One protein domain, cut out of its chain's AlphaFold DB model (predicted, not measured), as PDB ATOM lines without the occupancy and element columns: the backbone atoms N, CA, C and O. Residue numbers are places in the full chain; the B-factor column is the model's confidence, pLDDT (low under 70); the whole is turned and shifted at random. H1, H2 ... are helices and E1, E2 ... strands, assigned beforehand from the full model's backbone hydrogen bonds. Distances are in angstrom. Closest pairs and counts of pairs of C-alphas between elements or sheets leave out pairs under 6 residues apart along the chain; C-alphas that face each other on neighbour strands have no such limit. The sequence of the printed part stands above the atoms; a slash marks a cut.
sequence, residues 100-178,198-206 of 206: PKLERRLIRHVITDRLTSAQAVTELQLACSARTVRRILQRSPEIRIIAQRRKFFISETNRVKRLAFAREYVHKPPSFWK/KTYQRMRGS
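Overview. This is residues 100 to 178 and 198 to 206 of the 206 residues of the protein "Transposable element Tc3 transposase" of Porphyridium purpureum (UniProt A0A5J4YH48). A small head and a long arm: the head holds three helices, H1, H2 and H3, with a pair of strands, E1 and E2, at its side, and the arm runs out from E1 through an extended link to H4 and H5, far from the head. Residues 155 to 161, 163 to 168 and 170 to 176 of this arm stand free, and the arm makes much of the length. The printed part has 88 residues, with five named helices and two named strands in the order H1, H2, H3, E1, H4, H5, E2; the sheet, in the order E1, E2, is antiparallel, and the class is mostly helix. The whole is extended, with a radius of gyration of the C-alphas of 21.3 A and spans of 65 by 31 by 18 A.

Arrangement. H1, residues 100 to 112, touches H2, residues 117 to 123, with its residues 106 to 110 alone; their lines are about perpendicular at 78 degrees, and their closest C-alphas are those of Val 110 and Ala 120, 6.6 A apart. H2 touches H3, residues 130 to 139, at a steep tilt of 65 degrees, opposite ways; their closest C-alphas, those of Ala 118 and Ala 130, are 4.9 A apart. H1 and H3 are close but not clearly touching, about perpendicular at 89 degrees, the closest C-alphas being those of Ile 107 and Leu 137, 6.7 A apart. E1, residues 143 to 147, and E2, residues 198 to 202, are antiparallel neighbours at 144 degrees; N 144 and O 201, and N 199 and O 146, are within hydrogen-bond range, each at 2.9 A. The closest C-alphas of H1 and E2 are those of Ile 111 and Gln 201, 5.8 A apart. H4, residues 156 to 169, and H5, residues 174 to 177, are apart from each other, and each of the two is apart from H1, H2 and H3. Every O i to N i+4 pair is within hydrogen-bond range in H1, H3 and H4, and 2 of 3 are in H2; H5 is too short for such a pair, and its one O i to N i+3 pair is within range.

Along the chain. H1 begins at C-alpha 100, (48.844, -36.633, 31.650), and is 18.6 A long from first to last C-alpha. H2 is 10.1 A long and H3 14.3 A. E1 is 13.1 A long. H4 starts at C-alpha 156, (9.548, -16.296, 23.993), and is 20.1 A long; H5 is 5.2 A long. E2 is 13.3 A long and ends at C-alpha 202, (34.582, -32.547, 20.633).

Size, cuts and confidence. The two C-alphas farthest apart are those of Ala 127 and Ser 175, at 67.4 A. Residues 179 to 197 are not printed, and C-alphas 178 and 198 are 41.7 A apart across this cut. Of the links that are printed whole, none is long. The mean pLDDT of the printed part is 91.4; residues 205 to 206, which end the chain, are under 70.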
ATOM      1  N   PRO A 100      49.771 -36.059  32.631       91.75
ATOM      2  CA  PRO A 100      48.844 -36.633  31.650       91.75
ATOM      3  C   PRO A 100      47.422 -36.856  32.194       91.75
ATOM      4  O   PRO A 100      46.443 -36.717  31.466       91.75
ATOM      5  N   LYS A 101      47.284 -37.177  33.489       93.31
ATOM      6  CA  LYS A 101      45.979 -37.341  34.153       93.31
ATOM      7  C   LYS A 101      45.220 -36.013  34.230       93.31
ATOM      8  O   LYS A 101      44.037 -35.961  33.894       93.31
ATOM      9  N   LEU A 102      45.910 -34.945  34.626       93.81
ATOM     10  CA  LEU A 102      45.333 -33.608  34.725       93.81
ATOM     11  C   LEU A 102      44.992 -33.040  33.340       93.81
ATOM     12  O   LEU A 102      43.941 -32.432  33.173       93.81
ATOM     13  N   GLU A 103      45.810 -33.325  32.327       94.44
ATOM     14  CA  GLU A 103      45.537 -32.974  30.929       94.44
ATOM     15  C   GLU A 103      44.235 -33.609  30.410       94.44
ATOM     16  O   GLU A 103      43.402 -32.914  29.831       94.44
ATOM     17  N   ARG A 104      43.991 -34.897  30.684       93.12
ATOM     18  CA  ARG A 104      42.720 -35.553  30.320       93.12
ATOM     19  C   ARG A 104      41.520 -34.967  31.068       93.12
ATOM     20  O   ARG A 104      40.430 -34.865  30.508       93.12
ATOM     21  N   ARG A 105      41.685 -34.589  32.343       94.00
ATOM     22  CA  ARG A 105      40.627 -33.914  33.120       94.00
ATOM     23  C   ARG A 105      40.299 -32.541  32.529       94.00
ATOM     24  O   ARG A 105      39.121 -32.241  32.352       94.00
ATOM     25  N   LEU A 106      41.331 -31.774  32.181       95.00
ATOM     26  CA  LEU A 106      41.234 -30.468  31.536       95.00
ATOM     27  C   LEU A 106      40.461 -30.544  30.218       95.00
ATOM     28  O   LEU A 106      39.497 -29.806  30.036       95.00
ATOM     29  N   ILE A 107      40.849 -31.458  29.327       93.81
ATOM     30  CA  ILE A 107      40.188 -31.665  28.029       93.81
ATOM     31  C   ILE A 107      38.696 -31.957  28.226       93.81
ATOM     32  O   ILE A 107      37.864 -31.357  27.552       93.81
ATOM     33  N   ARG A 108      38.342 -32.823  29.185       92.25
ATOM     34  CA  ARG A 108      36.938 -33.145  29.477       92.25
ATOM     35  C   ARG A 108      36.140 -31.936  29.968       92.25
ATOM     36  O   ARG A 108      35.102 -31.662  29.381       92.25
ATOM     37  N   HIS A 109      36.626 -31.199  30.971       92.50
ATOM     38  CA  HIS A 109      35.902 -30.034  31.515       92.50
ATOM     39  C   HIS A 109      35.717 -28.942  30.460       92.50
ATOM     40  O   HIS A 109      34.628 -28.411  30.282       92.50
ATOM     41  N   VAL A 110      36.750 -28.672  29.658       94.25
ATOM     42  CA  VAL A 110      36.657 -27.688  28.569       94.25
ATOM     43  C   VAL A 110      35.568 -28.054  27.551       94.25
ATOM     44  O   VAL A 110      34.899 -27.165  27.025       94.25
ATOM     45  N   ILE A 111      35.371 -29.345  27.265       91.12
ATOM     46  CA  ILE A 111      34.323 -29.810  26.347       91.12
ATOM     47  C   ILE A 111      32.940 -29.741  27.004       91.12
ATOM     48  O   ILE A 111      32.014 -29.228  26.372       91.12
ATOM     49  N   THR A 112      32.798 -30.281  28.217       90.69
ATOM     50  CA  THR A 112      31.512 -30.396  28.922       90.69
ATOM     51  C   THR A 112      30.970 -29.024  29.301       90.69
ATOM     52  O   THR A 112      29.858 -28.676  28.910       90.69
ATOM     53  N   ASP A 113      31.799 -28.208  29.949       90.50
ATOM     54  CA  ASP A 113      31.393 -26.932  30.547       90.50
ATOM     55  C   ASP A 113      31.610 -25.747  29.586       90.50
ATOM     56  O   ASP A 113      31.331 -24.596  29.906       90.50
ATOM     57  N   ARG A 114      32.092 -26.019  28.360       88.56
ATOM     58  CA  ARG A 114      32.337 -25.027  27.291       88.56
ATOM     59  C   ARG A 114      33.284 -23.892  27.694       88.56
ATOM     60  O   ARG A 114      33.165 -22.769  27.204       88.56
ATOM     61  N   LEU A 115      34.271 -24.209  28.524       91.62
ATOM     62  CA  LEU A 115      35.192 -23.232  29.101       91.62
ATOM     63  C   LEU A 115      36.161 -22.645  28.075       91.62
ATOM     64  O   LEU A 115      36.689 -23.330  27.194       91.62
ATOM     65  N   THR A 116      36.498 -21.372  28.257       91.81
ATOM     66  CA  THR A 116      37.676 -20.772  27.624       91.81
ATOM     67  C   THR A 116      38.962 -21.260  28.296       91.81
ATOM     68  O   THR A 116      38.967 -21.758  29.419       91.81
ATOM     69  N   SER A 117      40.112 -21.069  27.639       92.75
ATOM     70  CA  SER A 117      41.406 -21.453  28.223       92.75
ATOM     71  C   SER A 117      41.761 -20.678  29.495       92.75
ATOM     72  O   SER A 117      42.572 -21.163  30.271       92.75
ATOM     73  N   ALA A 118      41.209 -19.475  29.683       93.56
ATOM     74  CA  ALA A 118      41.405 -18.692  30.901       93.56
ATOM     75  C   ALA A 118      40.520 -19.220  32.038       93.56
ATOM     76  O   ALA A 118      41.037 -19.506  33.113       93.56
ATOM     77  N   GLN A 119      39.234 -19.457  31.759       94.50
ATOM     78  CA  GLN A 119      38.301 -20.068  32.714       94.50
ATOM     79  C   GLN A 119      38.772 -21.454  33.167       94.50
ATOM     80  O   GLN A 119      38.761 -21.765  34.350       94.50
ATOM     81  N   ALA A 120      39.304 -22.263  32.251       94.31
ATOM     82  CA  ALA A 120      39.834 -23.575  32.597       94.31
ATOM     83  C   ALA A 120      41.038 -23.513  33.558       94.31
ATOM     84  O   ALA A 120      41.246 -24.444  34.329       94.31
ATOM     85  N   VAL A 121      41.839 -22.437  33.531       95.56
ATOM     86  CA  VAL A 121      42.925 -22.240  34.509       95.56
ATOM     87  C   VAL A 121      42.354 -21.929  35.885       95.56
ATOM     88  O   VAL A 121      42.824 -22.504  36.864       95.56
ATOM     89  N   THR A 122      41.356 -21.049  35.956       94.69
ATOM     90  CA  THR A 122      40.752 -20.631  37.224       94.69
ATOM     91  C   THR A 122      39.935 -21.754  37.859       94.69
ATOM     92  O   THR A 122      40.099 -22.024  39.042       94.69
ATOM     93  N   GLU A 123      39.120 -22.463  37.078       93.75
ATOM     94  CA  GLU A 123      38.234 -23.520  37.584       93.75
ATOM     95  C   GLU A 123      38.989 -24.771  38.027       93.75
ATOM     96  O   GLU A 123      38.664 -25.370  39.048       93.75
ATOM     97  N   LEU A 124      40.034 -25.158  37.291       92.50
ATOM     98  CA  LEU A 124      40.865 -26.309  37.652       92.50
ATOM     99  C   LEU A 124      42.064 -25.920  38.527       92.50
ATOM    100  O   LEU A 124      42.924 -26.769  38.762       92.50
ATOM    101  N   GLN A 125      42.136 -24.656  38.968       92.88
ATOM    102  CA  GLN A 125      43.203 -24.096  39.807       92.88
ATOM    103  C   GLN A 125      44.604 -24.487  39.305       92.88
ATOM    104  O   GLN A 125      45.470 -24.956  40.045       92.88
ATOM    105  N   LEU A 126      44.822 -24.346  37.995       92.31
ATOM    106  CA  LEU A 126      46.049 -24.806  37.353       92.31
ATOM    107  C   LEU A 126      47.197 -23.835  37.633       92.31
ATOM    108  O   LEU A 126      47.106 -22.648  37.338       92.31
ATOM    109  N   ALA A 127      48.353 -24.364  38.037       91.25
ATOM    110  CA  ALA A 127      49.589 -23.592  38.208       91.25
ATOM    111  C   ALA A 127      50.253 -23.162  36.874       91.25
ATOM    112  O   ALA A 127      51.468 -22.974  36.793       91.25
ATOM    113  N   CYS A 128      49.489 -23.055  35.785       92.00
ATOM    114  CA  CYS A 128      49.998 -22.759  34.449       92.00
ATOM    115  C   CYS A 128      49.207 -21.634  33.777       92.00
ATOM    116  O   CYS A 128      48.061 -21.360  34.116       92.00
ATOM    117  N   SER A 129      49.812 -20.990  32.780       94.81
ATOM    118  CA  SER A 129      49.149 -19.910  32.051       94.81
ATOM    119  C   SER A 129      48.067 -20.419  31.094       94.81
ATOM    120  O   SER A 129      48.183 -21.501  30.508       94.81
ATOM    121  N   ALA A 130      47.076 -19.568  30.812       95.06
ATOM    122  CA  ALA A 130      46.030 -19.839  29.822       95.06
ATOM    123  C   ALA A 130      46.602 -20.181  28.431       95.06
ATOM    124  O   ALA A 130      46.031 -20.973  27.682       95.06
ATOM    125  N   ARG A 131      47.780 -19.639  28.085       95.25
ATOM    126  CA  ARG A 131      48.481 -19.976  26.836       95.25
ATOM    127  C   ARG A 131      48.990 -21.419  26.817       95.25
ATOM    128  O   ARG A 131      48.983 -22.049  25.761       95.25
ATOM    129  N   THR A 132      49.424 -21.957  27.953       94.44
ATOM    130  CA  THR A 132      49.817 -23.370  28.065       94.44
ATOM    131  C   THR A 132      48.605 -24.282  27.929       94.44
ATOM    132  O   THR A 132      48.671 -25.236  27.157       94.44
ATOM    133  N   VAL A 133      47.482 -23.928  28.559       94.88
ATOM    134  CA  VAL A 133      46.201 -24.625  28.366       94.88
ATOM    135  C   VAL A 133      45.781 -24.614  26.896       94.88
ATOM    136  O   VAL A 133      45.512 -25.669  26.334       94.88
ATOM    137  N   ARG A 134      45.819 -23.458  26.219       94.19
ATOM    138  CA  ARG A 134      45.497 -23.374  24.783       94.19
ATOM    139  C   ARG A 134      46.374 -24.303  23.935       94.19
ATOM    140  O   ARG A 134      45.838 -25.001  23.084       94.19
ATOM    141  N   ARG A 135      47.694 -24.346  24.170       93.50
ATOM    142  CA  ARG A 135      48.607 -25.253  23.441       93.50
ATOM    143  C   ARG A 135      48.264 -26.724  23.667       93.50
ATOM    144  O   ARG A 135      48.332 -27.513  22.733       93.50
ATOM    145  N   ILE A 136      47.898 -27.085  24.897       93.06
ATOM    146  CA  ILE A 136      47.462 -28.442  25.241       93.06
ATOM    147  C   ILE A 136      46.194 -28.810  24.467       93.06
ATOM    148  O   ILE A 136      46.164 -29.849  23.816       93.06
ATOM    149  N   LEU A 137      45.191 -27.929  24.473       93.44
ATOM    150  CA  LEU A 137      43.927 -28.150  23.768       93.44
ATOM    151  C   LEU A 137      44.124 -28.243  22.250       93.44
ATOM    152  O   LEU A 137      43.537 -29.114  21.624       93.44
ATOM    153  N   GLN A 138      44.980 -27.398  21.668       92.06
ATOM    154  CA  GLN A 138      45.304 -27.424  20.235       92.06
ATOM    155  C   GLN A 138      46.048 -28.689  19.798       92.06
ATOM    156  O   GLN A 138      45.941 -29.092  18.647       92.06
ATOM    157  N   ARG A 139      46.826 -29.294  20.701       91.88
ATOM    158  CA  ARG A 139      47.544 -30.546  20.439       91.88
ATOM    159  C   ARG A 139      46.630 -31.769  20.543       91.88
ATOM    160  O   ARG A 139      46.996 -32.833  20.057       91.88
ATOM    161  N   SER A 140      45.492 -31.645  21.224       91.12
ATOM    162  CA  SER A 140      44.584 -32.768  21.427       91.12
ATOM    163  C   SER A 140      43.853 -33.115  20.126       91.12
ATOM    164  O   SER A 140      43.210 -32.233  19.558       91.12
ATOM    165  N   PRO A 141      43.871 -34.384  19.679       89.94
ATOM    166  CA  PRO A 141      43.105 -34.813  18.509       89.94
ATOM    167  C   PRO A 141      41.593 -34.857  18.782       89.94
ATOM    168  O   PRO A 141      40.796 -34.893  17.852       89.94
ATOM    169  N   GLU A 142      41.174 -34.838  20.050       88.69
ATOM    170  CA  GLU A 142      39.764 -34.940  20.442       88.69
ATOM    171  C   GLU A 142      39.001 -33.613  20.324       88.69
ATOM    172  O   GLU A 142      37.772 -33.601  20.429       88.69
ATOM    173  N   ILE A 143      39.702 -32.486  20.158       90.62
ATOM    174  CA  ILE A 143      39.119 -31.143  20.235       90.62
ATOM    175  C   ILE A 143      39.366 -30.369  18.947       90.62
ATOM    176  O   ILE A 143      40.489 -30.267  18.462       90.62
ATOM    177  N   ARG A 144      38.319 -29.697  18.468       90.00
ATOM    178  CA  ARG A 144      38.412 -28.668  17.435       90.00
ATOM    179  C   ARG A 144      37.987 -27.311  17.984       90.00
ATOM    180  O   ARG A 144      37.036 -27.204  18.758       90.00
ATOM    181  N   ILE A 145      38.691 -26.264  17.561       89.50
ATOM    182  CA  ILE A 145      38.300 -24.875  17.820       89.50
ATOM    183  C   ILE A 145      37.341 -24.446  16.712       89.50
ATOM    184  O   ILE A 145      37.708 -24.471  15.538       89.50
ATOM    185  N   ILE A 146      36.127 -24.046  17.082       87.50
ATOM    186  CA  ILE A 146      35.069 -23.667  16.143       87.50
ATOM    187  C   ILE A 146      34.610 -22.243  16.448       87.50
ATOM    188  O   ILE A 146      34.402 -21.875  17.605       87.50
ATOM    189  N   ALA A 147      34.460 -21.436  15.398       87.44
ATOM    190  CA  ALA A 147      33.823 -20.130  15.490       87.44
ATOM    191  C   ALA A 147      32.326 -20.314  15.779       87.44
ATOM    192  O   ALA A 147      31.609 -20.973  15.024       87.44
ATOM    193  N   GLN A 148      31.848 -19.752  16.883       82.19
ATOM    194  CA  GLN A 148      30.435 -19.772  17.215       82.19
ATOM    195  C   GLN A 148      29.670 -18.820  16.306       82.19
ATOM    196  O   GLN A 148      29.998 -17.638  16.183       82.19
ATOM    197  N   ARG A 149      28.586 -19.335  15.722       82.62
ATOM    198  CA  ARG A 149      27.572 -18.490  15.098       82.62
ATOM    199  C   ARG A 149      26.915 -17.652  16.188       82.62
ATOM    200  O   ARG A 149      26.390 -18.206  17.155       82.62
ATOM    201  N   ARG A 150      26.942 -16.328  16.029       77.38
ATOM    202  CA  ARG A 150      26.197 -15.417  16.904       77.38
ATOM    203  C   ARG A 150      24.714 -15.711  16.697       77.38
ATOM    204  O   ARG A 150      24.203 -15.563  15.592       77.38
ATOM    205  N   LYS A 151      24.047 -16.187  17.745       79.50
ATOM    206  CA  LYS A 151      22.590 -16.276  17.778       79.50
ATOM    207  C   LYS A 151      22.093 -15.053  18.525       79.50
ATOM    208  O   LYS A 151      22.496 -14.832  19.664       79.50
ATOM    209  N   PHE A 152      21.256 -14.260  17.871       83.19
ATOM    210  CA  PHE A 152      20.527 -13.210  18.562       83.19
ATOM    211  C   PHE A 152      19.571 -13.862  19.558       83.19
ATOM    212  O   PHE A 152      18.973 -14.901  19.264       83.19
ATOM    213  N   PHE A 153      19.466 -13.273  20.743       90.19
ATOM    214  CA  PHE A 153      18.473 -13.691  21.716       90.19
ATOM    215  C   PHE A 153      17.078 -13.399  21.150       90.19
ATOM    216  O   PHE A 153      16.818 -12.297  20.673       90.19
ATOM    217  N   ILE A 154      16.195 -14.395  21.171       92.69
ATOM    218  CA  ILE A 154      14.797 -14.258  20.760       92.69
ATOM    219  C   ILE A 154      13.973 -14.499  22.018       92.69
ATOM    220  O   ILE A 154      14.048 -15.586  22.587       92.69
ATOM    221  N   SER A 155      13.217 -13.491  22.457       95.19
ATOM    222  CA  SER A 155      12.283 -13.653  23.573       95.19
ATOM    223  C   SER A 155      11.197 -14.668  23.219       95.19
ATOM    224  O   SER A 155      10.861 -14.845  22.046       95.19
ATOM    225  N   GLU A 156      10.599 -15.299  24.227       96.31
ATOM    226  CA  GLU A 156       9.548 -16.296  23.993       96.31
ATOM    227  C   GLU A 156       8.344 -15.690  23.254       96.31
ATOM    228  O   GLU A 156       7.837 -16.257  22.288       96.31
ATOM    229  N   THR A 157       7.971 -14.456  23.602       97.25
ATOM    230  CA  THR A 157       6.921 -13.699  22.904       97.25
ATOM    231  C   THR A 157       7.235 -13.496  21.421       97.25
ATOM    232  O   THR A 157       6.385 -13.737  20.562       97.25
ATOM    233  N   ASN A 158       8.468 -13.105  21.090       96.50
ATOM    234  CA  ASN A 158       8.890 -12.914  19.705       96.50
ATOM    235  C   ASN A 158       9.002 -14.248  18.967       96.50
ATOM    236  O   ASN A 158       8.727 -14.303  17.770       96.50
ATOM    237  N   ARG A 159       9.366 -15.333  19.656       96.56
ATOM    238  CA  ARG A 159       9.398 -16.678  19.076       96.56
ATOM    239  C   ARG A 159       8.011 -17.102  18.595       96.56
ATOM    240  O   ARG A 159       7.894 -17.547  17.455       96.56
ATOM    241  N   VAL A 160       6.980 -16.904  19.418       97.62
ATOM    242  CA  VAL A 160       5.587 -17.218  19.057       97.62
ATOM    243  C   VAL A 160       5.116 -16.353  17.889       97.62
ATOM    244  O   VAL A 160       4.635 -16.893  16.894       97.62
ATOM    245  N   LYS A 161       5.328 -15.031  17.947       97.69
ATOM    246  CA  LYS A 161       4.945 -14.109  16.861       97.69
ATOM    247  C   LYS A 161       5.615 -14.463  15.534       97.69
ATOM    248  O   LYS A 161       4.953 -14.514  14.502       97.69
ATOM    249  N   ARG A 162       6.916 -14.767  15.557       96.75
ATOM    250  CA  ARG A 162       7.660 -15.184  14.358       96.75
ATOM    251  C   ARG A 162       7.139 -16.498  13.784       96.75
ATOM    252  O   ARG A 162       7.109 -16.639  12.567       96.75
ATOM    253  N   LEU A 163       6.743 -17.447  14.633       97.12
ATOM    254  CA  LEU A 163       6.168 -18.714  14.184       97.12
ATOM    255  C   LEU A 163       4.777 -18.520  13.571       97.12
ATOM    256  O   LEU A 163       4.499 -19.108  12.531       97.12
ATOM    257  N   ALA A 164       3.926 -17.698  14.191       97.25
ATOM    258  CA  ALA A 164       2.608 -17.359  13.661       97.25
ATOM    259  C   ALA A 164       2.726 -16.686  12.287       97.25
ATOM    260  O   ALA A 164       2.128 -17.164  11.328       97.25
ATOM    261  N   PHE A 165       3.602 -15.683  12.170       96.62
ATOM    262  CA  PHE A 165       3.919 -15.040  10.896       96.62
ATOM    263  C   PHE A 165       4.419 -16.058   9.860       96.62
ATOM    264  O   PHE A 165       3.897 -16.138   8.755       96.62
ATOM    265  N   ALA A 166       5.387 -16.911  10.209       97.06
ATOM    266  CA  ALA A 166       5.878 -17.916   9.267       97.06
ATOM    267  C   ALA A 166       4.751 -18.834   8.761       97.06
ATOM    268  O   ALA A 166       4.661 -19.079   7.564       97.06
ATOM    269  N   ARG A 167       3.862 -19.302   9.646       96.88
ATOM    270  CA  ARG A 167       2.726 -20.161   9.276       96.88
ATOM    271  C   ARG A 167       1.704 -19.453   8.390       96.88
ATOM    272  O   ARG A 167       1.198 -20.063   7.457       96.88
ATOM    273  N   GLU A 168       1.413 -18.188   8.668       96.12
ATOM    274  CA  GLU A 168       0.452 -17.395   7.900       96.12
ATOM    275  C   GLU A 168       0.933 -17.138   6.464       96.12
ATOM    276  O   GLU A 168       0.143 -17.189   5.517       96.12
ATOM    277  N   TYR A 169       2.234 -16.890   6.291       95.50
ATOM    278  CA  TYR A 169       2.791 -16.450   5.015       95.50
ATOM    279  C   TYR A 169       3.438 -17.571   4.180       95.50
ATOM    280  O   TYR A 169       3.555 -17.413   2.967       95.50
ATOM    281  N   VAL A 170       3.805 -18.723   4.762       96.12
ATOM    282  CA  VAL A 170       4.504 -19.810   4.030       96.12
ATOM    283  C   VAL A 170       3.693 -20.390   2.864       96.12
ATOM    284  O   VAL A 170       4.277 -20.817   1.873       96.12
ATOM    285  N   HIS A 171       2.361 -20.376   2.953       95.12
ATOM    286  CA  HIS A 171       1.465 -20.923   1.925       95.12
ATOM    287  C   HIS A 171       0.849 -19.855   1.008       95.12
ATOM    288  O   HIS A 171      -0.060 -20.159   0.236       95.12
ATOM    289  N   LYS A 172       1.301 -18.596   1.081       95.50
ATOM    290  CA  LYS A 172       0.764 -17.535   0.218       95.50
ATOM    291  C   LYS A 172       1.151 -17.780  -1.248       95.50
ATOM    292  O   LYS A 172       2.293 -18.157  -1.520       95.50
ATOM    293  N   PRO A 173       0.228 -17.543  -2.199       96.62
ATOM    294  CA  PRO A 173       0.492 -17.778  -3.611       96.62
ATOM    295  C   PRO A 173       1.520 -16.775  -4.165       96.62
ATOM    296  O   PRO A 173       1.635 -15.660  -3.651       96.62
ATOM    297  N   PRO A 174       2.225 -17.102  -5.263       95.44
ATOM    298  CA  PRO A 174       3.201 -16.197  -5.876       95.44
ATOM    299  C   PRO A 174       2.627 -14.831  -6.280       95.44
ATOM    300  O   PRO A 174       3.347 -13.837  -6.252       95.44
ATOM    301  N   SER A 175       1.337 -14.759  -6.634       96.88
ATOM    302  CA  SER A 175       0.650 -13.501  -6.968       96.88
ATOM    303  C   SER A 175       0.645 -12.502  -5.812       96.88
ATOM    304  O   SER A 175       0.771 -11.307  -6.053       96.88
ATOM    305  N   PHE A 176       0.561 -12.981  -4.567       96.44
ATOM    306  CA  PHE A 176       0.657 -12.138  -3.379       96.44
ATOM    307  C   PHE A 176       2.048 -11.503  -3.281       96.44
ATOM    308  O   PHE A 176       2.169 -10.288  -3.169       96.44
ATOM    309  N   TRP A 177       3.101 -12.316  -3.402       96.00
ATOM    310  CA  TRP A 177       4.486 -11.859  -3.266       96.00
ATOM    311  C   TRP A 177       4.924 -10.879  -4.356       96.00
ATOM    312  O   TRP A 177       5.754 -10.021  -4.080       96.00
ATOM    313  N   LYS A 178       4.335 -10.947  -5.559       96.12
ATOM    314  CA  LYS A 178       4.581  -9.962  -6.633       96.12
ATOM    315  C   LYS A 178       4.202  -8.531  -6.240       96.12
ATOM    316  O   LYS A 178       4.755  -7.595  -6.803       96.12
ATOM    317  N   LYS A 198      35.223 -18.006  19.780       85.56
ATOM    318  CA  LYS A 198      35.703 -19.358  19.481       85.56
ATOM    319  C   LYS A 198      35.434 -20.260  20.672       85.56
ATOM    320  O   LYS A 198      35.793 -19.903  21.790       85.56
ATOM    321  N   THR A 199      34.873 -21.437  20.425       88.25
ATOM    322  CA  THR A 199      34.704 -22.468  21.453       88.25
ATOM    323  C   THR A 199      35.381 -23.764  21.074       88.25
ATOM    324  O   THR A 199      35.632 -24.056  19.905       88.25
ATOM    325  N   TYR A 200      35.699 -24.536  22.105       90.94
ATOM    326  CA  TYR A 200      36.231 -25.878  21.970       90.94
ATOM    327  C   TYR A 200      35.060 -26.858  21.861       90.94
ATOM    328  O   TYR A 200      34.114 -26.824  22.655       90.94
ATOM    329  N   GLN A 201      35.090 -27.716  20.845       88.94
ATOM    330  CA  GLN A 201      34.094 -28.764  20.644       88.94
ATOM    331  C   GLN A 201      34.781 -30.108  20.443       88.94
ATOM    332  O   GLN A 201      35.864 -30.168  19.861       88.94
ATOM    333  N   ARG A 202      34.137 -31.182  20.911       89.31
ATOM    334  CA  ARG A 202      34.582 -32.547  20.633       89.31
ATOM    335  C   ARG A 202      34.548 -32.783  19.123       89.31
ATOM    336  O   ARG A 202      33.547 -32.470  18.477       89.31
ATOM    337  N   MET A 203      35.627 -33.335  18.580       84.12
ATOM    338  CA  MET A 203      35.642 -33.895  17.233       84.12
ATOM    339  C   MET A 203      34.588 -35.003  17.175       84.12
ATOM    340  O   MET A 203      34.688 -35.990  17.903       84.12
ATOM    341  N   ARG A 204      33.540 -34.816  16.367       73.19
ATOM    342  CA  ARG A 204      32.612 -35.908  16.060       73.19
ATOM    343  C   ARG A 204      33.378 -36.868  15.156       73.19
ATOM    344  O   ARG A 204      33.838 -36.438  14.101       73.19
ATOM    345  N   GLY A 205      33.595 -38.095  15.627       60.84
ATOM    346  CA  GLY A 205      34.157 -39.154  14.794       60.84
ATOM    347  C   GLY A 205      33.289 -39.319  13.551       60.84
ATOM    348  O   GLY A 205      32.063 -39.251  13.654       60.84
ATOM    349  N   SER A 206      33.949 -39.406  12.401       38.06
ATOM    350  CA  SER A 206      33.373 -39.951  11.171       38.06
ATOM    351  C   SER A 206      33.225 -41.456  11.325       38.06
ATOM    352  O   SER A 206      34.122 -42.037  11.980       38.06
TER     353      SER A 206